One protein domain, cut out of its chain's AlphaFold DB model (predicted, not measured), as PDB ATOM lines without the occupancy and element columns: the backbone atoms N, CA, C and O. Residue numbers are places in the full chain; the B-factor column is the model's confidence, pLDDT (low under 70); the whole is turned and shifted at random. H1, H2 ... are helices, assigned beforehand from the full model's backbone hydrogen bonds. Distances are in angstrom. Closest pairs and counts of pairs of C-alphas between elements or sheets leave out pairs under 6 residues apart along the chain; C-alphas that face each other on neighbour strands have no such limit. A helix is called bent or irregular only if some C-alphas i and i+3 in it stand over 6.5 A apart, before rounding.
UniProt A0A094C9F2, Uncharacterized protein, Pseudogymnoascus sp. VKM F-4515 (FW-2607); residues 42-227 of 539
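AT A GLANCE: This is residues 42 to 227 of the 539 residues of an uncharacterized protein of Pseudogymnoascus sp. VKM F-4515 (FW-2607) (UniProt A0A094C9F2). Two lobes of helices stand side by side, joined where the last residues of H1 meet the last residues of H9. The first lobe is built round H1, with H2, H5 and H7 packed on it, H4 beside H2, and the short H3 and H6 at its outside; the second is two helical hairpins, H8 with H9 and H10 with H11, one crossing the other. The printed part has 186 residues with eleven named helices, H1 to H11 in order, and no named strand; the class is all helix. It is compact, with a radius of gyration of the C-alphas of 15.5 A, and spans 46 by 34 by 26 A.

IN THESE COORDINATES: Find C-alpha 48 at (8.622, 2.970, 2.522); from there H1 runs 16.4 A to residue 59. Read on to H2, residues 68 to 79, H3, residues 81 to 84, and H4, residues 88 to 99. H5, residues 107 to 119, is 18.4 A long; H6 is residues 121 to 125 and H7 residues 129 to 140. C-alpha 152 at (16.508, 24.474, -0.075) begins H8, residues 152 to 167, 24.8 A long and irregular: C-alphas 164 and 167 are 7.5 A apart. H9 is residues 172 to 183, H10 residues 192 to 203, and H11, residues 212 to 223, ends at C-alpha 223, (13.080, 12.112, -11.014).

HOW THE PARTS SIT: Start at H1, the hub. Its residues 49 to 54 alone touch H2, about perpendicular at 88 degrees, closest at the C-alphas of Gly 49 and Tyr 70, 4.4 A. H7 touches H1 at a shallow tilt of 28 degrees, opposite ways, with the C-alphas of Gly 48 and Ile 137 closest at 4.5 A. Residues 57 to 58 of H1 alone touch residues 110 to 114 of H5; the closest C-alphas, of Ser 58 and Gln 110, are 5.7 A apart. H4 touches H2 at a shallow tilt of 21 degrees, closest at Lys 71 and Cys 98, C-alphas 4.8 A apart. H3 is near H2, and H6 touches H7 only at the corner, C-alphas of Phe 123 and Ala 129 closest at 5.0 A. Residues 55 to 59 of H1 alone touch residues 179 to 183 of H9, about perpendicular at 82 degrees, closest at the C-alphas of Ala 59 and Val 180, 5.3 A. The hairpin of H8 and H9 is closest at Gln 155 and Ala 182, C-alphas 4.5 A apart; that of H10 and H11 at Leu 195 and Cys 221, 7.0 A. H9 touches H10 about perpendicular, at 86 degrees, with Ile 174 and Leu 198 closest, C-alphas 5.1 A apart. Every O i to N i+4 pair is within hydrogen-bond range in H1, H2, H4, H5, H6, H7, H9, H10 and H11, 10 of 12 in H8, and H3 is too short for such a pair.

THE WHOLE: The C-alphas of Ala 42 and Arg 205 are the two farthest apart, 46.9 A. The printed part has no cut, and the link from H7 to H8, 11 residues, is long. Look for low confidence, under 70, at residues 42 to 45, 101, 140 to 148, 165 to 169, 215 and 222 to 227; the mean pLDDT of the printed part is 77.9.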
ATOM      1  N   ALA A  42      11.746   1.710  14.833       58.53
ATOM      2  CA  ALA A  42      11.649   0.432  15.541       58.53
ATOM      3  C   ALA A  42      10.219  -0.141  15.545       58.53
ATOM      4  O   ALA A  42       9.996  -1.232  16.076       58.53
ATOM      5  N   SER A  43       9.241   0.584  14.988       64.25
ATOM      6  CA  SER A  43       7.856   0.125  14.934       64.25
ATOM      7  C   SER A  43       7.671  -0.959  13.870       64.25
ATOM      8  O   SER A  43       8.104  -0.832  12.725       64.25
ATOM      9  N   ALA A  44       7.013  -2.053  14.250       66.44
ATOM     10  CA  ALA A  44       6.699  -3.126  13.317       66.44
ATOM     11  C   ALA A  44       5.750  -2.615  12.217       66.44
ATOM     12  O   ALA A  44       4.698  -2.048  12.519       66.44
ATOM     13  N   GLY A  45       6.113  -2.855  10.955       68.12
ATOM     14  CA  GLY A  45       5.313  -2.457   9.794       68.12
ATOM     15  C   GLY A  45       5.535  -1.020   9.317       68.12
ATOM     16  O   GLY A  45       4.700  -0.521   8.573       68.12
ATOM     17  N   PHE A  46       6.612  -0.351   9.744       76.06
ATOM     18  CA  PHE A  46       7.038   0.916   9.145       76.06
ATOM     19  C   PHE A  46       7.753   0.655   7.812       76.06
ATOM     20  O   PHE A  46       8.901   0.217   7.793       76.06
ATOM     21  N   THR A  47       7.046   0.858   6.704       80.00
ATOM     22  CA  THR A  47       7.520   0.607   5.332       80.00
ATOM     23  C   THR A  47       7.852   1.915   4.608       80.00
ATOM     24  O   THR A  47       7.515   3.002   5.086       80.00
ATOM     25  N   GLY A  48       8.460   1.820   3.419       76.25
ATOM     26  CA  GLY A  48       8.622   2.970   2.522       76.25
ATOM     27  C   GLY A  48       7.288   3.625   2.158       76.25
ATOM     28  O   GLY A  48       7.192   4.845   2.173       76.25
ATOM     29  N   GLY A  49       6.218   2.843   1.967       76.44
ATOM     30  CA  GLY A  49       4.881   3.388   1.721       76.44
ATOM     31  C   GLY A  49       4.282   4.141   2.915       76.44
ATOM     32  O   GLY A  49       3.644   5.181   2.735       76.44
ATOM     33  N   VAL A  50       4.539   3.683   4.148       81.75
ATOM     34  CA  VAL A  50       4.178   4.435   5.365       81.75
ATOM     35  C   VAL A  50       4.962   5.746   5.443       81.75
ATOM     36  O   VAL A  50       4.368   6.776   5.769       81.75
ATOM     37  N   ALA A  51       6.263   5.721   5.127       83.94
ATOM     38  CA  ALA A  51       7.097   6.918   5.075       83.94
ATOM     39  C   ALA A  51       6.551   7.923   4.045       83.94
ATOM     40  O   ALA A  51       6.181   9.033   4.421       83.94
ATOM     41  N   SER A  52       6.348   7.482   2.804       82.12
ATOM     42  CA  SER A  52       5.737   8.233   1.703       82.12
ATOM     43  C   SER A  52       4.432   8.943   2.097       82.12
ATOM     44  O   SER A  52       4.278  10.157   1.948       82.12
ATOM     45  N   ALA A  53       3.466   8.212   2.652       85.19
ATOM     46  CA  ALA A  53       2.168   8.797   2.979       85.19
ATOM     47  C   ALA A  53       2.211   9.738   4.201       85.19
ATOM     48  O   ALA A  53       1.498  10.746   4.226       85.19
ATOM     49  N   LEU A  54       3.034   9.447   5.216       88.25
ATOM     50  CA  LEU A  54       3.223  10.338   6.369       88.25
ATOM     51  C   LEU A  54       3.933  11.632   5.984       88.25
ATOM     52  O   LEU A  54       3.626  12.696   6.523       88.25
ATOM     53  N   GLU A  55       4.868  11.533   5.053       87.44
ATOM     54  CA  GLU A  55       5.576  12.663   4.498       87.44
ATOM     55  C   GLU A  55       4.599  13.634   3.820       87.44
ATOM     56  O   GLU A  55       4.527  14.804   4.205       87.44
ATOM     57  N   ALA A  56       3.733  13.125   2.939       86.94
ATOM     58  CA  ALA A  56       2.671  13.908   2.312       86.94
ATOM     59  C   ALA A  56       1.679  14.500   3.332       86.94
ATOM     60  O   ALA A  56       1.304  15.671   3.231       86.94
ATOM     61  N   CYS A  57       1.303  13.735   4.365       88.56
ATOM     62  CA  CYS A  57       0.479  14.242   5.468       88.56
ATOM     63  C   CYS A  57       1.142  15.435   6.175       88.56
ATOM     64  O   CYS A  57       0.468  16.410   6.513       88.56
ATOM     65  N   SER A  58       2.455  15.361   6.402       86.38
ATOM     66  CA  SER A  58       3.221  16.403   7.088       86.38
ATOM     67  C   SER A  58       3.490  17.633   6.215       86.38
ATOM     68  O   SER A  58       3.545  18.741   6.745       86.38
ATOM     69  N   ALA A  59       3.583  17.456   4.889       85.06
ATOM     70  CA  ALA A  59       3.644  18.545   3.909       85.06
ATOM     71  C   ALA A  59       2.333  19.345   3.839       85.06
ATOM     72  O   ALA A  59       2.329  20.492   3.403       85.06
ATOM     73  N   GLY A  60       1.228  18.734   4.275       85.50
ATOM     74  CA  GLY A  60      -0.115  19.297   4.192       85.50
ATOM     75  C   GLY A  60      -0.873  18.933   2.919       85.50
ATOM     76  O   GLY A  60      -1.954  19.468   2.685       85.50
ATOM     77  N   ALA A  61      -0.352  17.977   2.154       86.31
ATOM     78  CA  ALA A  61      -0.888  17.608   0.862       86.31
ATOM     79  C   ALA A  61      -2.285  16.965   0.954       86.31
ATOM     80  O   ALA A  61      -2.639  16.263   1.913       86.31
ATOM     81  N   THR A  62      -3.092  17.180  -0.085       88.00
ATOM     82  CA  THR A  62      -4.417  16.558  -0.212       88.00
ATOM     83  C   THR A  62      -4.276  15.063  -0.505       88.00
ATOM     84  O   THR A  62      -3.472  14.668  -1.340       88.00
ATOM     85  N   SER A  63      -5.106  14.210   0.099       85.12
ATOM     86  CA  SER A  63      -5.030  12.745  -0.071       85.12
ATOM     87  C   SER A  63      -5.132  12.239  -1.516       85.12
ATOM     88  O   SER A  63      -4.706  11.119  -1.810       85.12
ATOM     89  N   GLY A  64      -5.693  13.039  -2.423       78.06
ATOM     90  CA  GLY A  64      -5.810  12.725  -3.848       78.06
ATOM     91  C   GLY A  64      -4.490  12.741  -4.602       78.06
ATOM     92  O   GLY A  64      -4.370  12.059  -5.615       78.06
ATOM     93  N   CYS A  65      -3.479  13.451  -4.094       82.19
ATOM     94  CA  CYS A  65      -2.183  13.513  -4.759       82.19
ATOM     95  C   CYS A  65      -1.269  12.324  -4.439       82.19
ATOM     96  O   CYS A  65      -0.197  12.233  -5.018       82.19
ATOM     97  N   VAL A  66      -1.660  11.423  -3.532       79.25
ATOM     98  CA  VAL A  66      -0.826  10.304  -3.064       79.25
ATOM     99  C   VAL A  66      -1.380   8.974  -3.555       79.25
ATOM    100  O   VAL A  66      -2.602   8.770  -3.567       79.25
ATOM    101  N   ASP A  67      -0.478   8.064  -3.926       78.56
ATOM    102  CA  ASP A  67      -0.829   6.727  -4.398       78.56
ATOM    103  C   ASP A  67      -1.707   5.943  -3.400       78.56
ATOM    104  O   ASP A  67      -1.591   6.052  -2.172       78.56
ATOM    105  N   GLY A  68      -2.635   5.151  -3.943       70.62
ATOM    106  CA  GLY A  68      -3.574   4.352  -3.159       70.62
ATOM    107  C   GLY A  68      -2.894   3.295  -2.285       70.62
ATOM    108  O   GLY A  68      -3.329   3.090  -1.150       70.62
ATOM    109  N   GLY A  69      -1.823   2.665  -2.773       72.75
ATOM    110  CA  GLY A  69      -1.041   1.663  -2.048       72.75
ATOM    111  C   GLY A  69      -0.404   2.242  -0.787       72.75
ATOM    112  O   GLY A  69      -0.612   1.722   0.309       72.75
ATOM    113  N   TYR A  70       0.243   3.402  -0.902       80.19
ATOM    114  CA  TYR A  70       0.838   4.100   0.243       80.19
ATOM    115  C   TYR A  70      -0.198   4.499   1.298       80.19
ATOM    116  O   TYR A  70       0.026   4.351   2.503       80.19
ATOM    117  N   LYS A  71      -1.379   4.952   0.863       82.44
ATOM    118  CA  LYS A  71      -2.489   5.262   1.776       82.44
ATOM    119  C   LYS A  71      -2.998   4.023   2.512       82.44
ATOM    120  O   LYS A  71      -3.341   4.131   3.691       82.44
ATOM    121  N   LEU A  72      -3.043   2.865   1.849       74.81
ATOM    122  CA  LEU A  72      -3.432   1.595   2.467       74.81
ATOM    123  C   LEU A  72      -2.408   1.139   3.511       74.81
ATOM    124  O   LEU A  72      -2.799   0.754   4.615       74.81
ATOM    125  N   GLU A  73      -1.117   1.242   3.201       77.44
ATOM    126  CA  GLU A  73      -0.036   0.926   4.139       77.44
ATOM    127  C   GLU A  73      -0.073   1.837   5.373       77.44
ATOM    128  O   GLU A  73      -0.050   1.347   6.508       77.44
ATOM    129  N   LEU A  74      -0.242   3.150   5.181       85.31
ATOM    130  CA  LEU A  74      -0.385   4.097   6.288       85.31
ATOM    131  C   LEU A  74      -1.627   3.815   7.137       85.31
ATOM    132  O   LEU A  74      -1.552   3.829   8.368       85.31
ATOM    133  N   ALA A  75      -2.766   3.526   6.507       78.38
ATOM    134  CA  ALA A  75      -3.986   3.178   7.223       78.38
ATOM    135  C   ALA A  75      -3.806   1.903   8.061       78.38
ATOM    136  O   ALA A  75      -4.268   1.847   9.205       78.38
ATOM    137  N   ALA A  76      -3.121   0.888   7.528       75.19
ATOM    138  CA  ALA A  76      -2.813  -0.337   8.258       75.19
ATOM    139  C   ALA A  76      -1.887  -0.056   9.452       75.19
ATOM    140  O   ALA A  76      -2.173  -0.489  10.574       75.19
ATOM    141  N   TRP A  77      -0.830   0.733   9.245       84.00
ATOM    142  CA  TRP A  77       0.129   1.074  10.292       84.00
ATOM    143  C   TRP A  77      -0.499   1.927  11.405       84.00
ATOM    144  O   TRP A  77      -0.389   1.561  12.578       84.00
ATOM    145  N   ILE A  78      -1.262   2.978  11.075       85.12
ATOM    146  CA  ILE A  78      -2.000   3.815  12.046       85.12
ATOM    147  C   ILE A  78      -3.049   3.016  12.821       85.12
ATOM    148  O   ILE A  78      -3.349   3.345  13.967       85.12
ATOM    149  N   ASN A  79      -3.599   1.945  12.245       77.38
ATOM    150  CA  ASN A  79      -4.521   1.061  12.955       77.38
ATOM    151  C   ASN A  79      -3.830   0.001  13.828       77.38
ATOM    152  O   ASN A  79      -4.489  -0.563  14.712       77.38
ATOM    153  N   GLY A  80      -2.534  -0.225  13.622       79.94
ATOM    154  CA  GLY A  80      -1.681  -1.129  14.386       79.94
ATOM    155  C   GLY A  80      -0.661  -0.380  15.244       79.94
ATOM    156  O   GLY A  80      -1.019   0.241  16.248       79.94
ATOM    157  N   ALA A  81       0.617  -0.479  14.866       76.25
ATOM    158  CA  ALA A  81       1.749   0.052  15.627       76.25
ATOM    159  C   ALA A  81       1.741   1.589  15.753       76.25
ATOM    160  O   ALA A  81       2.150   2.117  16.786       76.25
ATOM    161  N   GLY A  82       1.193   2.305  14.766       75.44
ATOM    162  CA  GLY A  82       1.110   3.768  14.735       75.44
ATOM    163  C   GLY A  82       0.267   4.387  15.858       75.44
ATOM    164  O   GLY A  82       0.502   5.533  16.236       75.44
ATOM    165  N   LYS A  83      -0.647   3.627  16.485       79.31
ATOM    166  CA  LYS A  83      -1.442   4.086  17.650       79.31
ATOM    167  C   LYS A  83      -0.604   4.422  18.882       79.31
ATOM    168  O   LYS A  83      -1.111   5.030  19.818       79.31
ATOM    169  N   GLN A  84       0.645   3.964  18.920       78.00
ATOM    170  CA  GLN A  84       1.574   4.265  20.009       78.00
ATOM    171  C   GLN A  84       2.247   5.635  19.831       78.00
ATOM    172  O   GLN A  84       2.772   6.175  20.800       78.00
ATOM    173  N   TYR A  85       2.198   6.200  18.618       76.62
ATOM    174  CA  TYR A  85       2.889   7.433  18.231       76.62
ATOM    175  C   TYR A  85       1.973   8.647  18.196       76.62
ATOM    176  O   TYR A  85       2.387   9.753  18.536       76.62
ATOM    177  N   PHE A  86       0.725   8.432  17.795       82.94
ATOM    178  CA  PHE A  86      -0.259   9.487  17.631       82.94
ATOM    179  C   PHE A  86      -1.440   9.264  18.569       82.94
ATOM    180  O   PHE A  86      -1.839   8.130  18.843       82.94
ATOM    181  N   ASP A  87      -2.015  10.355  19.070       82.31
ATOM    182  CA  ASP A  87      -3.241  10.279  19.852       82.31
ATOM    183  C   ASP A  87      -4.434   9.841  18.978       82.31
ATOM    184  O   ASP A  87      -4.400   9.884  17.746       82.31
ATOM    185  N   SER A  88      -5.531   9.433  19.620       78.38
ATOM    186  CA  SER A  88      -6.695   8.883  18.917       78.38
ATOM    187  C   SER A  88      -7.354   9.855  17.932       78.38
ATOM    188  O   SER A  88      -7.956   9.400  16.961       78.38
ATOM    189  N   LEU A  89      -7.276  11.170  18.176       83.25
ATOM    190  CA  LEU A  89      -7.815  12.177  17.259       83.25
ATOM    191  C   LEU A  89      -6.917  12.291  16.029       83.25
ATOM    192  O   LEU A  89      -7.421  12.242  14.909       83.25
ATOM    193  N   THR A  90      -5.600  12.353  16.234       86.19
ATOM    194  CA  THR A  90      -4.610  12.381  15.151       86.19
ATOM    195  C   THR A  90      -4.694  11.113  14.291       86.19
ATOM    196  O   THR A  90      -4.843  11.213  13.075       86.19
ATOM    197  N   CYS A  91      -4.742   9.918  14.895       84.12
ATOM    198  CA  CYS A  91      -4.968   8.658  14.170       84.12
ATOM    199  C   CYS A  91      -6.299   8.639  13.403       84.12
ATOM    200  O   CYS A  91      -6.361   8.149  12.273       84.12
ATOM    201  N   GLY A  92      -7.376   9.137  14.020       80.75
ATOM    202  CA  GLY A  92      -8.698   9.189  13.399       80.75
ATOM    203  C   GLY A  92      -8.725  10.092  12.170       80.75
ATOM    204  O   GLY A  92      -9.351   9.751  11.170       80.75
ATOM    205  N   GLU A  93      -8.010  11.212  12.218       87.94
ATOM    206  CA  GLU A  93      -7.934  12.154  11.108       87.94
ATOM    207  C   GLU A  93      -7.040  11.647   9.967       87.94
ATOM    208  O   GLU A  93      -7.451  11.708   8.810       87.94
ATOM    209  N   ILE A  94      -5.885  11.046  10.282       88.62
ATOM    210  CA  ILE A  94      -5.037  10.377   9.280       88.62
ATOM    211  C   ILE A  94      -5.821   9.251   8.588       88.62
ATOM    212  O   ILE A  94      -5.784   9.124   7.370       88.62
ATOM    213  N   SER A  95      -6.620   8.484   9.337       85.62
ATOM    214  CA  SER A  95      -7.451   7.417   8.758       85.62
ATOM    215  C   SER A  95      -8.494   7.949   7.767       85.62
ATOM    216  O   SER A  95      -8.753   7.307   6.751       85.62
ATOM    217  N   LYS A  96      -9.090   9.124   8.028       86.19
ATOM    218  CA  LYS A  96     -10.004   9.774   7.071       86.19
ATOM    219  C   LYS A  96      -9.271  10.249   5.826       86.19
ATOM    220  O   LYS A  96      -9.805  10.093   4.730       86.19
ATOM    221  N   TRP A  97      -8.070  10.800   6.000       91.31
ATOM    222  CA  TRP A  97      -7.215  11.217   4.894       91.31
ATOM    223  C   TRP A  97      -6.871  10.021   3.995       91.31
ATOM    224  O   TRP A  97      -7.117  10.082   2.794       91.31
ATOM    225  N   CYS A  98      -6.461   8.883   4.565       79.38
ATOM    226  CA  CYS A  98      -6.174   7.662   3.803       79.38
ATOM    227  C   CYS A  98      -7.396   7.112   3.042       79.38
ATOM    228  O   CYS A  98      -7.247   6.571   1.950       79.38
ATOM    229  N   ALA A  99      -8.599   7.231   3.614       75.06
ATOM    230  CA  ALA A  99      -9.828   6.669   3.048       75.06
ATOM    231  C   ALA A  99     -10.505   7.555   1.984       75.06
ATOM    232  O   ALA A  99     -11.451   7.109   1.333       75.06
ATOM    233  N   SER A 100     -10.071   8.807   1.827       72.56
ATOM    234  CA  SER A 100     -10.751   9.803   0.991       72.56
ATOM    235  C   SER A 100      -9.986  10.092  -0.301       72.56
ATOM    236  O   SER A 100      -8.756  10.107  -0.320       72.56
ATOM    237  N   GLY A 101     -10.724  10.381  -1.378       67.44
ATOM    238  CA  GLY A 101     -10.152  10.807  -2.661       67.44
ATOM    239  C   GLY A 101      -9.613  12.240  -2.642       67.44
ATOM    240  O   GLY A 101      -8.576  12.491  -3.224       67.44
ATOM    241  N   GLU A 102     -10.258  13.160  -1.920       79.50
ATOM    242  CA  GLU A 102      -9.775  14.532  -1.721       79.50
ATOM    243  C   GLU A 102     -10.017  14.968  -0.272       79.50
ATOM    244  O   GLU A 102     -11.130  15.346   0.102       79.50
ATOM    245  N   TYR A 103      -8.986  14.894   0.568       83.31
ATOM    246  CA  TYR A 103      -9.052  15.328   1.963       83.31
ATOM    247  C   TYR A 103      -7.767  16.035   2.382       83.31
ATOM    248  O   TYR A 103      -6.674  15.534   2.136       83.31
ATOM    249  N   GLU A 104      -7.903  17.177   3.048       86.06
ATOM    250  CA  GLU A 104      -6.796  17.920   3.651       86.06
ATOM    251  C   GLU A 104      -6.829  17.705   5.166       86.06
ATOM    252  O   GLU A 104      -7.885  17.803   5.799       86.06
ATOM    253  N   LEU A 105      -5.675  17.403   5.762       86.56
ATOM    254  CA  LEU A 105      -5.578  17.322   7.217       86.56
ATOM    255  C   LEU A 105      -5.800  18.698   7.845       86.56
ATOM    256  O   LEU A 105      -5.387  19.725   7.310       86.56
ATOM    257  N   THR A 106      -6.400  18.722   9.033       86.50
ATOM    258  CA  THR A 106      -6.487  19.973   9.792       86.50
ATOM    259  C   THR A 106      -5.093  20.456  10.193       86.50
ATOM    260  O   THR A 106      -4.205  19.651  10.484       86.50
ATOM    261  N   SER A 107      -4.917  21.773  10.308       81.19
ATOM    262  CA  SER A 107      -3.664  22.373  10.788       81.19
ATOM    263  C   SER A 107      -3.265  21.887  12.188       81.19
ATOM    264  O   SER A 107      -2.079  21.811  12.502       81.19
ATOM    265  N   VAL A 108      -4.242  21.509  13.020       81.19
ATOM    266  CA  VAL A 108      -4.006  20.905  14.339       81.19
ATOM    267  C   VAL A 108      -3.368  19.524  14.195       81.19
ATOM    268  O   VAL A 108      -2.365  19.248  14.846       81.19
ATOM    269  N   THR A 109      -3.909  18.677  13.317       85.69
ATOM    270  CA  THR A 109      -3.368  17.339  13.043       85.69
ATOM    271  C   THR A 109      -1.982  17.418  12.407       85.69
ATOM    272  O   THR A 109      -1.081  16.705  12.835       85.69
ATOM    273  N   GLN A 110      -1.780  18.309  11.434       81.94
ATOM    274  CA  GLN A 110      -0.465  18.537  10.823       81.94
ATOM    275  C   GLN A 110       0.560  18.979  11.875       81.94
ATOM    276  O   GLN A 110       1.640  18.402  11.968       81.94
ATOM    277  N   GLY A 111       0.191  19.930  12.744       80.12
ATOM    278  CA  GLY A 111       1.036  20.364  13.855       80.12
ATOM    279  C   GLY A 111       1.366  19.236  14.838       80.12
ATOM    280  O   GLY A 111       2.502  19.149  15.303       80.12
ATOM    281  N   ALA A 112       0.413  18.340  15.116       81.94
ATOM    282  CA  ALA A 112       0.641  17.162  15.951       81.94
ATOM    283  C   ALA A 112       1.624  16.170  15.302       81.94
ATOM    284  O   ALA A 112       2.511  15.661  15.987       81.94
ATOM    285  N   ILE A 113       1.526  15.951  13.984       84.38
ATOM    286  CA  ILE A 113       2.467  15.115  13.222       84.38
ATOM    287  C   ILE A 113       3.878  15.717  13.263       84.38
ATOM    288  O   ILE A 113       4.828  15.039  13.655       84.38
ATOM    289  N   SER A 114       4.025  17.007  12.944       82.31
ATOM    290  CA  SER A 114       5.328  17.686  12.972       82.31
ATOM    291  C   SER A 114       5.954  17.703  14.372       82.31
ATOM    292  O   SER A 114       7.169  17.540  14.515       82.31
ATOM    293  N   ALA A 115       5.140  17.877  15.419       79.50
ATOM    294  CA  ALA A 115       5.605  17.820  16.801       79.50
ATOM    295  C   ALA A 115       6.101  16.417  17.175       79.50
ATOM    296  O   ALA A 115       7.168  16.296  17.778       79.50
ATOM    297  N   ALA A 116       5.380  15.366  16.772       81.00
ATOM    298  CA  ALA A 116       5.803  13.985  16.988       81.00
ATOM    299  C   ALA A 116       7.152  13.696  16.310       81.00
ATOM    300  O   ALA A 116       8.047  13.138  16.943       81.00
ATOM    301  N   PHE A 117       7.342  14.155  15.068       82.19
ATOM    302  CA  PHE A 117       8.609  13.979  14.351       82.19
ATOM    303  C   PHE A 117       9.774  14.729  15.006       82.19
ATOM    304  O   PHE A 117      10.895  14.235  15.038       82.19
ATOM    305  N   SER A 118       9.510  15.907  15.573       75.62
ATOM    306  CA  SER A 118      10.537  16.720  16.234       75.62
ATOM    307  C   SER A 118      11.050  16.105  17.543       75.62
ATOM    308  O   SER A 118      12.134  16.465  18.002       75.62
ATOM    309  N   ILE A 119      10.271  15.215  18.165       73.56
ATOM    310  CA  ILE A 119      10.603  14.584  19.450       73.56
ATOM    311  C   ILE A 119      11.285  13.215  19.256       73.56
ATOM    312  O   ILE A 119      12.002  12.766  20.151       73.56
ATOM    313  N   ASP A 120      11.117  12.550  18.107       79.12
ATOM    314  CA  ASP A 120      11.751  11.248  17.858       79.12
ATOM    315  C   ASP A 120      13.267  11.390  17.626       79.12
ATOM    316  O   ASP A 120      13.741  12.109  16.741       79.12
ATOM    317  N   ALA A 121      14.052  10.647  18.408       72.06
ATOM    318  CA  ALA A 121      15.506  10.645  18.298       72.06
ATOM    319  C   ALA A 121      16.010  10.071  16.957       72.06
ATOM    320  O   ALA A 121      17.102  10.438  16.523       72.06
ATOM    321  N   GLY A 122      15.235   9.203  16.294       72.19
ATOM    322  CA  GLY A 122      15.557   8.644  14.980       72.19
ATOM    323  C   GLY A 122      15.573   9.709  13.884       72.19
ATOM    324  O   GLY A 122      16.511   9.760  13.090       72.19
ATOM    325  N   PHE A 123      14.606  10.630  13.909       75.69
ATOM    326  CA  PHE A 123      14.564  11.765  12.986       75.69
ATOM    327  C   PHE A 123      15.707  12.745  13.227       75.69
ATOM    328  O   PHE A 123      16.378  13.164  12.286       75.69
ATOM    329  N   ALA A 124      15.980  13.076  14.491       73.06
ATOM    330  CA  ALA A 124      17.105  13.940  14.835       73.06
ATOM    331  C   ALA A 124      18.454  13.336  14.397       73.06
ATOM    332  O   ALA A 124      19.310  14.055  13.882       73.06
ATOM    333  N   ALA A 125      18.634  12.019  14.556       72.19
ATOM    334  CA  ALA A 125      19.848  11.313  14.150       72.19
ATOM    335  C   ALA A 125      20.049  11.277  12.625       72.19
ATOM    336  O   ALA A 125      21.187  11.337  12.166       72.19
ATOM    337  N   ALA A 126      18.962  11.223  11.850       72.69
ATOM    338  CA  ALA A 126      19.000  11.282  10.389       72.69
ATOM    339  C   ALA A 126      19.228  12.701   9.833       72.69
ATOM    340  O   ALA A 126      19.415  12.862   8.634       72.69
ATOM    341  N   GLY A 127      19.221  13.738  10.678       76.31
ATOM    342  CA  GLY A 127      19.328  15.135  10.242       76.31
ATOM    343  C   GLY A 127      17.982  15.811   9.956       76.31
ATOM    344  O   GLY A 127      17.960  16.929   9.448       76.31
ATOM    345  N   GLY A 128      16.866  15.172  10.317       79.12
ATOM    346  CA  GLY A 128      15.514  15.714  10.213       79.12
ATOM    347  C   GLY A 128      14.487  14.685   9.739       79.12
ATOM    348  O   GLY A 128      14.834  13.594   9.289       79.12
ATOM    349  N   ALA A 129      13.207  15.062   9.820       79.25
ATOM    350  CA  ALA A 129      12.093  14.221   9.381       79.25
ATOM    351  C   ALA A 129      12.192  13.849   7.896       79.25
ATOM    352  O   ALA A 129      12.146  12.676   7.549       79.25
ATOM    353  N   TRP A 130      12.427  14.845   7.043       81.94
ATOM    354  CA  TRP A 130      12.527  14.679   5.592       81.94
ATOM    355  C   TRP A 130      13.678  13.769   5.172       81.94
ATOM    356  O   TRP A 130      13.484  12.854   4.386       81.94
ATOM    357  N   VAL A 131      14.865  13.954   5.758       79.50
ATOM    358  CA  VAL A 131      16.037  13.126   5.427       79.50
ATOM    359  C   VAL A 131      15.798  11.662   5.796       79.50
ATOM    360  O   VAL A 131      16.152  10.768   5.037       79.50
ATOM    361  N   PHE A 132      15.159  11.412   6.939       82.56
ATOM    362  CA  PHE A 132      14.810  10.058   7.361       82.56
ATOM    363  C   PHE A 132      13.772   9.393   6.450       82.56
ATOM    364  O   PHE A 132      13.910   8.209   6.141       82.56
ATOM    365  N   MET A 133      12.717  10.124   6.073       84.12
ATOM    366  CA  MET A 133      11.652   9.582   5.226       84.12
ATOM    367  C   MET A 133      12.187   9.291   3.827       84.12
ATOM    368  O   MET A 133      12.037   8.165   3.364       84.12
ATOM    369  N   ASN A 134      12.930  10.229   3.235       81.50
ATOM    370  CA  ASN A 134      13.567  10.046   1.932       81.50
ATOM    371  C   ASN A 134      14.502   8.826   1.922       81.50
ATOM    372  O   ASN A 134      14.447   8.040   0.985       81.50
ATOM    373  N   ASP A 135      15.289   8.605   2.983       80.06
ATOM    374  CA  ASP A 135      16.146   7.415   3.125       80.06
ATOM    375  C   ASP A 135      15.339   6.103   3.200       80.06
ATOM    376  O   ASP A 135      15.740   5.093   2.622       80.06
ATOM    377  N   HIS A 136      14.183   6.091   3.872       78.94
ATOM    378  CA  HIS A 136      13.300   4.915   3.885       78.94
ATOM    379  C   HIS A 136      12.635   4.664   2.534       78.94
ATOM    380  O   HIS A 136      12.473   3.506   2.149       78.94
ATOM    381  N   ILE A 137      12.258   5.727   1.826       77.62
ATOM    382  CA  ILE A 137      11.676   5.635   0.488       77.62
ATOM    383  C   ILE A 137      12.733   5.095  -0.477       77.62
ATOM    384  O   ILE A 137      12.502   4.074  -1.117       77.62
ATOM    385  N   GLU A 138      13.933   5.675  -0.496       75.38
ATOM    386  CA  GLU A 138      15.057   5.218  -1.321       75.38
ATOM    387  C   GLU A 138      15.394   3.741  -1.066       75.38
ATOM    388  O   GLU A 138      15.508   2.956  -2.008       75.38
ATOM    389  N   LYS A 139      15.455   3.320   0.206       74.44
ATOM    390  CA  LYS A 139      15.664   1.909   0.578       74.44
ATOM    391  C   LYS A 139      14.529   0.990   0.151       74.44
ATOM    392  O   LYS A 139      14.788  -0.170  -0.140       74.44
ATOM    393  N   SER A 140      13.287   1.472   0.144       69.50
ATOM    394  CA  SER A 140      12.148   0.679  -0.334       69.50
ATOM    395  C   SER A 140      12.155   0.465  -1.847       69.50
ATOM    396  O   SER A 140      11.446  -0.407  -2.337       69.50
ATOM    397  N   HIS A 141      12.989   1.226  -2.552       62.81
ATOM    398  CA  HIS A 141      13.239   1.109  -3.980       62.81
ATOM    399  C   HIS A 141      14.644   0.564  -4.277       62.81
ATOM    400  O   HIS A 141      15.174   0.839  -5.343       62.81
ATOM    401  N   ASP A 142      15.294  -0.125  -3.328       63.00
ATOM    402  CA  ASP A 142      16.641  -0.700  -3.485       63.00
ATOM    403  C   ASP A 142      17.721   0.291  -3.996       63.00
ATOM    404  O   ASP A 142      18.749  -0.107  -4.547       63.00
ATOM    405  N   GLY A 143      17.532   1.599  -3.773       56.69
ATOM    406  CA  GLY A 143      18.419   2.660  -4.270       56.69
ATOM    407  C   GLY A 143      18.221   3.039  -5.745       56.69
ATOM    408  O   GLY A 143      18.972   3.861  -6.264       56.69
ATOM    409  N   GLU A 144      17.219   2.472  -6.421       48.84
ATOM    410  CA  GLU A 144      16.852   2.789  -7.810       48.84
ATOM    411  C   GLU A 144      16.038   4.084  -7.915       48.84
ATOM    412  O   GLU A 144      15.984   4.711  -8.971       48.84
ATOM    413  N   CYS A 145      15.446   4.542  -6.805       56.19
ATOM    414  CA  CYS A 145      14.795   5.841  -6.772       56.19
ATOM    415  C   CYS A 145      15.821   6.968  -6.811       56.19
ATOM    416  O   CYS A 145      16.546   7.187  -5.839       56.19
ATOM    417  N   ALA A 146      15.796   7.783  -7.865       52.84
ATOM    418  CA  ALA A 146      16.430   9.094  -7.855       52.84
ATOM    419  C   ALA A 146      15.579  10.067  -6.999       52.84
ATOM    420  O   ALA A 146      14.955  11.023  -7.451       52.84
ATOM    421  N   CYS A 147      15.527   9.771  -5.703       63.50
ATOM    422  CA  CYS A 147      14.712  10.387  -4.664       63.50
ATOM    423  C   CYS A 147      15.283  11.757  -4.241       63.50
ATOM    424  O   CYS A 147      15.570  12.008  -3.068       63.50
ATOM    425  N   GLN A 148      15.496  12.658  -5.204       67.56
ATOM    426  CA  GLN A 148      16.130  13.946  -4.953       67.56
ATOM    427  C   GLN A 148      15.091  15.051  -4.752       67.56
ATOM    428  O   GLN A 148      14.326  15.387  -5.651       67.56
ATOM    429  N   ALA A 149      15.094  15.658  -3.567       77.12
ATOM    430  CA  ALA A 149      14.364  16.894  -3.315       77.12
ATOM    431  C   ALA A 149      15.005  18.072  -4.070       77.12
ATOM    432  O   ALA A 149      16.229  18.124  -4.226       77.12
ATOM    433  N   ILE A 150      14.199  19.063  -4.466       81.62
ATOM    434  CA  ILE A 150      14.730  20.347  -4.950       81.62
ATOM    435  C   ILE A 150      15.573  21.010  -3.850       81.62
ATOM    436  O   ILE A 150      15.355  20.774  -2.658       81.62
ATOM    437  N   ASP A 151      16.547  21.840  -4.216       82.69
ATOM    438  CA  ASP A 151      17.399  22.488  -3.219       82.69
ATOM    439  C   ASP A 151      16.609  23.432  -2.302       82.69
ATOM    440  O   ASP A 151      15.556  23.966  -2.653       82.69
ATOM    441  N   HIS A 152      17.162  23.681  -1.115       78.12
ATOM    442  CA  HIS A 152      16.508  24.474  -0.075       78.12
ATOM    443  C   HIS A 152      16.121  25.889  -0.542       78.12
ATOM    444  O   HIS A 152      15.111  26.421  -0.087       78.12
ATOM    445  N   SER A 153      16.874  26.499  -1.465       78.38
ATOM    446  CA  SER A 153      16.563  27.852  -1.945       78.38
ATOM    447  C   SER A 153      15.338  27.868  -2.866       78.38
ATOM    448  O   SER A 153      14.499  28.773  -2.777       78.38
ATOM    449  N   HIS A 154      15.174  26.828  -3.687       84.88
ATOM    450  CA  HIS A 154      13.962  26.613  -4.468       84.88
ATOM    451  C   HIS A 154      12.781  26.160  -3.598       84.88
ATOM    452  O   HIS A 154      11.672  26.640  -3.822       84.88
ATOM    453  N   GLN A 155      13.000  25.347  -2.554       86.06
ATOM    454  CA  GLN A 155      11.954  25.006  -1.576       86.06
ATOM    455  C   GLN A 155      11.379  26.254  -0.903       86.06
ATOM    456  O   GLN A 155      10.163  26.428  -0.849       86.06
ATOM    457  N   ASP A 156      12.236  27.154  -0.417       84.50
ATOM    458  CA  ASP A 156      11.799  28.393   0.230       84.50
ATOM    459  C   ASP A 156      11.053  29.305  -0.750       84.50
ATOM    460  O   ASP A 156      10.004  29.863  -0.417       84.50
ATOM    461  N   SER A 157      11.542  29.398  -1.988       88.19
ATOM    462  CA  SER A 157      10.870  30.143  -3.058       88.19
ATOM    463  C   SER A 157       9.487  29.560  -3.379       88.19
ATOM    464  O   SER A 157       8.528  30.313  -3.562       88.19
ATOM    465  N   LEU A 158       9.354  28.230  -3.377       90.69
ATOM    466  CA  LEU A 158       8.082  27.546  -3.590       90.69
ATOM    467  C   LEU A 158       7.122  27.725  -2.407       90.69
ATOM    468  O   LEU A 158       5.941  27.984  -2.621       90.69
ATOM    469  N   LYS A 159       7.613  27.680  -1.162       88.50
ATOM    470  CA  LYS A 159       6.805  27.987   0.035       88.50
ATOM    471  C   LYS A 159       6.261  29.411  -0.005       88.50
ATOM    472  O   LYS A 159       5.094  29.625   0.315       88.50
ATOM    473  N   ILE A 160       7.077  30.381  -0.425       87.81
ATOM    474  CA  ILE A 160       6.640  31.774  -0.602       87.81
ATOM    475  C   ILE A 160       5.547  31.855  -1.672       87.81
ATOM    476  O   ILE A 160       4.523  32.502  -1.447       87.81
ATOM    477  N   PHE A 161       5.733  31.171  -2.805       89.00
ATOM    478  CA  PHE A 161       4.727  31.097  -3.861       89.00
ATOM    479  C   PHE A 161       3.405  30.509  -3.344       89.00
ATOM    480  O   PHE A 161       2.364  31.147  -3.473       89.00
ATOM    481  N   LEU A 162       3.444  29.349  -2.682       87.31
ATOM    482  CA  LEU A 162       2.263  28.670  -2.137       87.31
ATOM    483  C   LEU A 162       1.568  29.471  -1.028       87.31
ATOM    484  O   LEU A 162       0.340  29.451  -0.935       87.31
ATOM    485  N   GLY A 163       2.333  30.207  -0.218       82.81
ATOM    486  CA  GLY A 163       1.808  31.103   0.813       82.81
ATOM    487  C   GLY A 163       1.140  32.361   0.249       82.81
ATOM    488  O   GLY A 163       0.197  32.869   0.851       82.81
ATOM    489  N   GLY A 164       1.593  32.853  -0.910       76.69
ATOM    490  CA  GLY A 164       0.959  33.955  -1.645       76.69
ATOM    491  C   GLY A 164      -0.184  33.518  -2.570       76.69
ATOM    492  O   GLY A 164      -0.976  34.350  -3.007       76.69
ATOM    493  N   ALA A 165      -0.288  32.219  -2.857       66.75
ATOM    494  CA  ALA A 165      -1.244  31.638  -3.793       66.75
ATOM    495  C   ALA A 165      -2.627  31.339  -3.194       66.75
ATOM    496  O   ALA A 165      -3.441  30.699  -3.854       66.75
ATOM    497  N   THR A 166      -2.940  31.803  -1.979       56.78
ATOM    498  CA  THR A 166      -4.247  31.546  -1.339       56.78
ATOM    499  C   THR A 166      -5.443  32.108  -2.122       56.78
ATOM    500  O   THR A 166      -6.555  31.629  -1.930       56.78
ATOM    501  N   ASP A 167      -5.208  33.070  -3.027       51.66
ATOM    502  CA  ASP A 167      -6.210  33.655  -3.935       51.66
ATOM    503  C   ASP A 167      -6.092  33.159  -5.396       51.66
ATOM    504  O   ASP A 167      -6.856  33.583  -6.267       51.66
ATOM    505  N   LEU A 168      -5.131  32.274  -5.697       56.00
ATOM    506  CA  LEU A 168      -4.958  31.679  -7.024       56.00
ATOM    507  C   LEU A 168      -5.777  30.387  -7.116       56.00
ATOM    508  O   LEU A 168      -5.726  29.542  -6.228       56.00
ATOM    509  N   ALA A 169      -6.509  30.213  -8.218       69.31
ATOM    510  CA  ALA A 169      -7.279  29.004  -8.517       69.31
ATOM    511  C   ALA A 169      -6.360  27.834  -8.928       69.31
ATOM    512  O   ALA A 169      -6.478  27.300 -10.028       69.31
ATOM    513  N   ILE A 170      -5.405  27.470  -8.069       80.75
ATOM    514  CA  ILE A 170      -4.615  26.251  -8.234       80.75
ATOM    515  C   ILE A 170      -5.503  25.086  -7.803       80.75
ATOM    516  O   ILE A 170      -6.073  25.098  -6.710       80.75
ATOM    517  N   GLU A 171      -5.642  24.088  -8.669       84.62
ATOM    518  CA  GLU A 171      -6.363  22.861  -8.344       84.62
ATOM    519  C   GLU A 171      -5.748  22.192  -7.107       84.62
ATOM    520  O   GLU A 171      -4.527  22.171  -6.946       84.62
ATOM    521  N   LYS A 172      -6.582  21.621  -6.233       83.25
ATOM    522  CA  LYS A 172      -6.134  21.044  -4.955       83.25
ATOM    523  C   LYS A 172      -5.068  19.968  -5.124       83.25
ATOM    524  O   LYS A 172      -4.107  19.947  -4.364       83.25
ATOM    525  N   THR A 173      -5.209  19.116  -6.135       84.06
ATOM    526  CA  THR A 173      -4.248  18.051  -6.438       84.06
ATOM    527  C   THR A 173      -2.890  18.626  -6.835       84.06
ATOM    528  O   THR A 173      -1.871  18.224  -6.284       84.06
ATOM    529  N   ILE A 174      -2.877  19.638  -7.712       87.88
ATOM    530  CA  ILE A 174      -1.658  20.350  -8.125       87.88
ATOM    531  C   ILE A 174      -1.016  21.047  -6.923       87.88
ATOM    532  O   ILE A 174       0.194  20.957  -6.723       87.88
ATOM    533  N   ARG A 175      -1.825  21.722  -6.101       89.06
ATOM    534  CA  ARG A 175      -1.353  22.393  -4.888       89.06
ATOM    535  C   ARG A 175      -0.728  21.400  -3.910       89.06
ATOM    536  O   ARG A 175       0.375  21.659  -3.446       89.06
ATOM    537  N   GLY A 176      -1.376  20.260  -3.673       86.81
ATOM    538  CA  GLY A 176      -0.851  19.191  -2.825       86.81
ATOM    539  C   GLY A 176       0.488  18.653  -3.332       86.81
ATOM    540  O   GLY A 176       1.431  18.533  -2.558       86.81
ATOM    541  N   SER A 177       0.618  18.425  -4.642       89.94
ATOM    542  CA  SER A 177       1.885  18.006  -5.254       89.94
ATOM    543  C   SER A 177       3.005  19.039  -5.058       89.94
ATOM    544  O   SER A 177       4.139  18.685  -4.733       89.94
ATOM    545  N   LEU A 178       2.694  20.331  -5.206       91.19
ATOM    546  CA  LEU A 178       3.649  21.413  -4.953       91.19
ATOM    547  C   LEU A 178       4.002  21.546  -3.466       91.19
ATOM    548  O   LEU A 178       5.136  21.893  -3.153       91.19
ATOM    549  N   GLU A 179       3.071  21.276  -2.552       89.50
ATOM    550  CA  GLU A 179       3.319  21.279  -1.106       89.50
ATOM    551  C   GLU A 179       4.303  20.172  -0.709       89.50
ATOM    552  O   GLU A 179       5.238  20.447   0.045       89.50
ATOM    553  N   VAL A 180       4.178  18.967  -1.283       87.62
ATOM    554  CA  VAL A 180       5.170  17.886  -1.115       87.62
ATOM    555  C   VAL A 180       6.547  18.326  -1.621       87.62
ATOM    556  O   VAL A 180       7.534  18.230  -0.892       87.62
ATOM    557  N   CYS A 181       6.612  18.885  -2.833       89.56
ATOM    558  CA  CYS A 181       7.855  19.397  -3.418       89.56
ATOM    559  C   CYS A 181       8.508  20.474  -2.530       89.56
ATOM    560  O   CYS A 181       9.701  20.425  -2.227       89.56
ATOM    561  N   ALA A 182       7.708  21.431  -2.053       88.25
ATOM    562  CA  ALA A 182       8.161  22.537  -1.218       88.25
ATOM    563  C   ALA A 182       8.670  22.066   0.144       88.25
ATOM    564  O   ALA A 182       9.581  22.668   0.711       88.25
ATOM    565  N   ALA A 183       8.074  21.011   0.693       82.88
ATOM    566  CA  ALA A 183       8.449  20.474   1.987       82.88
ATOM    567  C   ALA A 183       9.775  19.690   1.955       82.88
ATOM    568  O   ALA A 183      10.346  19.432   3.013       82.88
ATOM    569  N   GLY A 184      10.308  19.416   0.760       80.19
ATOM    570  CA  GLY A 184      11.535  18.648   0.559       80.19
ATOM    571  C   GLY A 184      11.278  17.170   0.300       80.19
ATOM    572  O   GLY A 184      12.170  16.353   0.538       80.19
ATOM    573  N   GLY A 185      10.073  16.844  -0.170       80.75
ATOM    574  CA  GLY A 185       9.712  15.487  -0.516       80.75
ATOM    575  C   GLY A 185      10.050  15.070  -1.928       80.75
ATOM    576  O   GLY A 185      10.418  15.892  -2.772       80.75
ATOM    577  N   VAL A 186       9.952  13.769  -2.182       82.12
ATOM    578  CA  VAL A 186      10.329  13.159  -3.465       82.12
ATOM    579  C   VAL A 186       9.116  12.987  -4.384       82.12
ATOM    580  O   VAL A 186       7.985  12.830  -3.933       82.12
ATOM    581  N   ALA A 187       9.314  13.048  -5.702       82.50
ATOM    582  CA  ALA A 187       8.196  12.982  -6.649       82.50
ATOM    583  C   ALA A 187       7.537  11.592  -6.712       82.50
ATOM    584  O   ALA A 187       6.349  11.503  -7.014       82.50
ATOM    585  N   ALA A 188       8.275  10.526  -6.374       76.00
ATOM    586  CA  ALA A 188       7.789   9.140  -6.372       76.00
ATOM    587  C   ALA A 188       6.600   8.898  -5.416       76.00
ATOM    588  O   ALA A 188       5.865   7.927  -5.559       76.00
ATOM    589  N   ILE A 189       6.383   9.799  -4.454       75.94
ATOM    590  CA  ILE A 189       5.280   9.740  -3.486       75.94
ATOM    591  C   ILE A 189       3.927  10.062  -4.152       75.94
ATOM    592  O   ILE A 189       2.856   9.695  -3.655       75.94
ATOM    593  N   ILE A 190       3.966  10.810  -5.257       82.50
ATOM    594  CA  ILE A 190       2.789  11.384  -5.898       82.50
ATOM    595  C   ILE A 190       2.174  10.363  -6.849       82.50
ATOM    596  O   ILE A 190       2.878   9.695  -7.601       82.50
ATOM    597  N   SER A 191       0.845  10.259  -6.843       77.94
ATOM    598  CA  SER A 191       0.137   9.383  -7.777       77.94
ATOM    599  C   SER A 191       0.432   9.782  -9.227       77.94
ATOM    600  O   SER A 191       0.579  10.963  -9.543       77.94
ATOM    601  N   ALA A 192       0.470   8.810 -10.141       70.75
ATOM    602  CA  ALA A 192       0.733   9.083 -11.557       70.75
ATOM    603  C   ALA A 192      -0.238  10.126 -12.149       70.75
ATOM    604  O   ALA A 192       0.172  10.983 -12.931       70.75
ATOM    605  N   GLU A 193      -1.505  10.103 -11.723       71.94
ATOM    606  CA  GLU A 193      -2.523  11.091 -12.096       71.94
ATOM    607  C   GLU A 193      -2.170  12.497 -11.589       71.94
ATOM    608  O   GLU A 193      -2.168  13.457 -12.357       71.94
ATOM    609  N   ALA A 194      -1.803  12.632 -10.314       73.12
ATOM    610  CA  ALA A 194      -1.445  13.922  -9.737       73.12
ATOM    611  C   ALA A 194      -0.125  14.475 -10.290       73.12
ATOM    612  O   ALA A 194       0.015  15.690 -10.455       73.12
ATOM    613  N   LEU A 195       0.824  13.595 -10.617       79.94
ATOM    614  CA  LEU A 195       2.063  13.953 -11.297       79.94
ATOM    615  C   LEU A 195       1.786  14.401 -12.740       79.94
ATOM    616  O   LEU A 195       2.347  15.401 -13.183       79.94
ATOM    617  N   GLY A 196       0.886  13.712 -13.450       71.38
ATOM    618  CA  GLY A 196       0.407  14.102 -14.777       71.38
ATOM    619  C   GLY A 196      -0.258  15.479 -14.769       71.38
ATOM    620  O   GLY A 196       0.151  16.364 -15.523       71.38
ATOM    621  N   ASN A 197      -1.192  15.709 -13.840       76.81
ATOM    622  CA  ASN A 197      -1.879  16.993 -13.677       76.81
ATOM    623  C   ASN A 197      -0.901  18.125 -13.329       76.81
ATOM    624  O   ASN A 197      -0.995  19.223 -13.881       76.81
ATOM    625  N   LEU A 198       0.083  17.862 -12.458       84.06
ATOM    626  CA  LEU A 198       1.132  18.830 -12.143       84.06
ATOM    627  C   LEU A 198       1.992  19.142 -13.375       84.06
ATOM    628  O   LEU A 198       2.198  20.317 -13.682       84.06
ATOM    629  N   LYS A 199       2.467  18.127 -14.109       78.81
ATOM    630  CA  LYS A 199       3.267  18.309 -15.333       78.81
ATOM    631  C   LYS A 199       2.505  19.137 -16.372       78.81
ATOM    632  O   LYS A 199       3.059  20.109 -16.890       78.81
ATOM    633  N   ALA A 200       1.234  18.812 -16.609       72.12
ATOM    634  CA  ALA A 200       0.354  19.547 -17.516       72.12
ATOM    635  C   ALA A 200       0.149  21.003 -17.070       72.12
ATOM    636  O   ALA A 200       0.217  21.931 -17.880       72.12
ATOM    637  N   TRP A 201      -0.035  21.237 -15.770       84.31
ATOM    638  CA  TRP A 201      -0.166  22.588 -15.241       84.31
ATOM    639  C   TRP A 201       1.123  23.394 -15.380       84.31
ATOM    640  O   TRP A 201       1.051  24.532 -15.836       84.31
ATOM    641  N   LEU A 202       2.293  22.822 -15.072       78.38
ATOM    642  CA  LEU A 202       3.590  23.511 -15.143       78.38
ATOM    643  C   LEU A 202       3.902  24.056 -16.546       78.38
ATOM    644  O   LEU A 202       4.544  25.101 -16.660       78.38
ATOM    645  N   ILE A 203       3.420  23.384 -17.598       76.94
ATOM    646  CA  ILE A 203       3.559  23.824 -18.998       76.94
ATOM    647  C   ILE A 203       2.395  24.703 -19.486       76.94
ATOM    648  O   ILE A 203       2.471  25.296 -20.564       76.94
ATOM    649  N   SER A 204       1.317  24.813 -18.707       73.88
ATOM    650  CA  SER A 204       0.151  25.625 -19.044       73.88
ATOM    651  C   SER A 204       0.431  27.128 -18.917       73.88
ATOM    652  O   SER A 204       1.354  27.582 -18.233       73.88
ATOM    653  N   ARG A 205      -0.431  27.942 -19.539       74.81
ATOM    654  CA  ARG A 205      -0.407  29.405 -19.355       74.81
ATOM    655  C   ARG A 205      -0.836  29.838 -17.952       74.81
ATOM    656  O   ARG A 205      -0.522  30.960 -17.560       74.81
ATOM    657  N   ASP A 206      -1.513  28.957 -17.224       75.19
ATOM    658  CA  ASP A 206      -2.025  29.215 -15.882       75.19
ATOM    659  C   ASP A 206      -0.938  29.028 -14.812       75.19
ATOM    660  O   ASP A 206      -1.064  29.539 -13.697       75.19
ATOM    661  N   CYS A 207       0.178  28.373 -15.157       79.81
ATOM    662  CA  CYS A 207       1.347  28.298 -14.294       79.81
ATOM    663  C   CYS A 207       2.031  29.663 -14.179       79.81
ATOM    664  O   CYS A 207       2.568  30.225 -15.142       79.81
ATOM    665  N   GLN A 208       2.043  30.182 -12.953       84.31
ATOM    666  CA  GLN A 208       2.702  31.438 -12.597       84.31
ATOM    667  C   GLN A 208       4.142  31.248 -12.104       84.31
ATOM    668  O   GLN A 208       4.860  32.232 -11.937       84.31
ATOM    669  N   ILE A 209       4.588  30.003 -11.920       83.19
ATOM    670  CA  ILE A 209       5.980  29.681 -11.603       83.19
ATOM    671  C   ILE A 209       6.827  29.901 -12.865       83.19
ATOM    672  O   ILE A 209       6.433  29.512 -13.968       83.19
ATOM    673  N   LYS A 210       7.969  30.586 -12.730       80.88
ATOM    674  CA  LYS A 210       8.848  30.973 -13.846       80.88
ATOM    675  C   LYS A 210      10.321  30.856 -13.457       80.88
ATOM    676  O   LYS A 210      10.655  30.873 -12.276       80.88
ATOM    677  N   GLY A 211      11.182  30.823 -14.474       80.50
ATOM    678  CA  GLY A 211      12.637  30.828 -14.310       80.50
ATOM    679  C   GLY A 211      13.158  29.543 -13.674       80.50
ATOM    680  O   GLY A 211      12.591  28.473 -13.890       80.50
ATOM    681  N   ASP A 212      14.212  29.670 -12.876       74.69
ATOM    682  CA  ASP A 212      14.945  28.537 -12.297       74.69
ATOM    683  C   ASP A 212      14.067  27.672 -11.377       74.69
ATOM    684  O   ASP A 212      14.190  26.452 -11.375       74.69
ATOM    685  N   LEU A 213      13.090  28.280 -10.691       80.50
ATOM    686  CA  LEU A 213      12.124  27.546  -9.871       80.50
ATOM    687  C   LEU A 213      11.221  26.627 -10.710       80.50
ATOM    688  O   LEU A 213      10.880  25.535 -10.269       80.50
ATOM    689  N   LEU A 214      10.834  27.051 -11.919       82.06
ATOM    690  CA  LEU A 214      10.045  26.205 -12.820       82.06
ATOM    691  C   LEU A 214      10.877  25.013 -13.300       82.06
ATOM    692  O   LEU A 214      10.383  23.890 -13.268       82.06
ATOM    693  N   ALA A 215      12.130  25.260 -13.690       69.56
ATOM    694  CA  ALA A 215      13.048  24.213 -14.130       69.56
ATOM    695  C   ALA A 215      13.308  23.189 -13.013       69.56
ATOM    696  O   ALA A 215      13.169  21.996 -13.243       69.56
ATOM    697  N   ALA A 216      13.557  23.647 -11.782       75.38
ATOM    698  CA  ALA A 216      13.788  22.765 -10.639       75.38
ATOM    699  C   ALA A 216      12.590  21.845 -10.335       75.38
ATOM    700  O   ALA A 216      12.774  20.665 -10.049       75.38
ATOM    701  N   ILE A 217      11.357  22.360 -10.422       80.94
ATOM    702  CA  ILE A 217      10.148  21.546 -10.205       80.94
ATOM    703  C   ILE A 217       9.926  20.580 -11.376       80.94
ATOM    704  O   ILE A 217       9.488  19.451 -11.167       80.94
ATOM    705  N   GLN A 218      10.226  20.995 -12.609       80.56
ATOM    706  CA  GLN A 218      10.151  20.111 -13.773       80.56
ATOM    707  C   GLN A 218      11.157  18.962 -13.673       80.56
ATOM    708  O   GLN A 218      10.766  17.818 -13.889       80.56
ATOM    709  N   ASP A 219      12.396  19.245 -13.270       73.56
ATOM    710  CA  ASP A 219      13.428  18.230 -13.046       73.56
ATOM    711  C   ASP A 219      13.022  17.262 -11.929       73.56
ATOM    712  O   ASP A 219      13.098  16.048 -12.112       73.56
ATOM    713  N   TRP A 220      12.486  17.781 -10.821       83.00
ATOM    714  CA  TRP A 220      11.933  16.973  -9.730       83.00
ATOM    715  C   TRP A 220      10.805  16.040 -10.198       83.00
ATOM    716  O   TRP A 220      10.773  14.861  -9.855       83.00
ATOM    717  N   CYS A 221       9.908  16.528 -11.060       76.50
ATOM    718  CA  CYS A 221       8.843  15.721 -11.660       76.50
ATOM    719  C   CYS A 221       9.360  14.615 -12.602       76.50
ATOM    720  O   CYS A 221       8.621  13.667 -12.886       76.50
ATOM    721  N   LEU A 222      10.577  14.746 -13.141       69.25
ATOM    722  CA  LEU A 222      11.220  13.722 -13.971       69.25
ATOM    723  C   LEU A 222      11.894  12.648 -13.114       69.25
ATOM    724  O   LEU A 222      11.923  11.485 -13.506       69.25
ATOM    725  N   THR A 223      12.362  13.017 -11.920       59.69
ATOM    726  CA  THR A 223      13.080  12.112 -11.014       59.69
ATOM    727  C   THR A 223      12.180  11.041 -10.379       59.69
ATOM    728  O   THR A 223      12.670  10.009  -9.939       59.69
ATOM    729  N   GLY A 224      10.858  11.256 -10.363       49.19
ATOM    730  CA  GLY A 224       9.868  10.301  -9.837       49.19
ATOM    731  C   GLY A 224       9.126   9.455 -10.878       49.19
ATOM    732  O   GLY A 224       8.255   8.686 -10.491       49.19
ATOM    733  N   SER A 225       9.402   9.605 -12.182       40.81
ATOM    734  CA  SER A 225       8.648   8.900 -13.241       40.81
ATOM    735  C   SER A 225       9.139   7.487 -13.587       40.81
ATOM    736  O   SER A 225       8.474   6.828 -14.376       40.81
ATOM    737  N   GLU A 226      10.253   7.020 -13.018       35.62
ATOM    738  CA  GLU A 226      10.915   5.760 -13.420       35.62
ATOM    739  C   GLU A 226      10.643   4.562 -12.487       35.62
ATOM    740  O   GLU A 226      11.316   3.545 -12.591       35.62
ATOM    741  N   ILE A 227       9.675   4.643 -11.564       36.25
ATOM    742  CA  ILE A 227       9.534   3.636 -10.497       36.25
ATOM    743  C   ILE A 227       8.140   2.997 -10.504       36.25
ATOM    744  O   ILE A 227       7.167   3.607 -10.058       36.25
TER     745      ILE A 227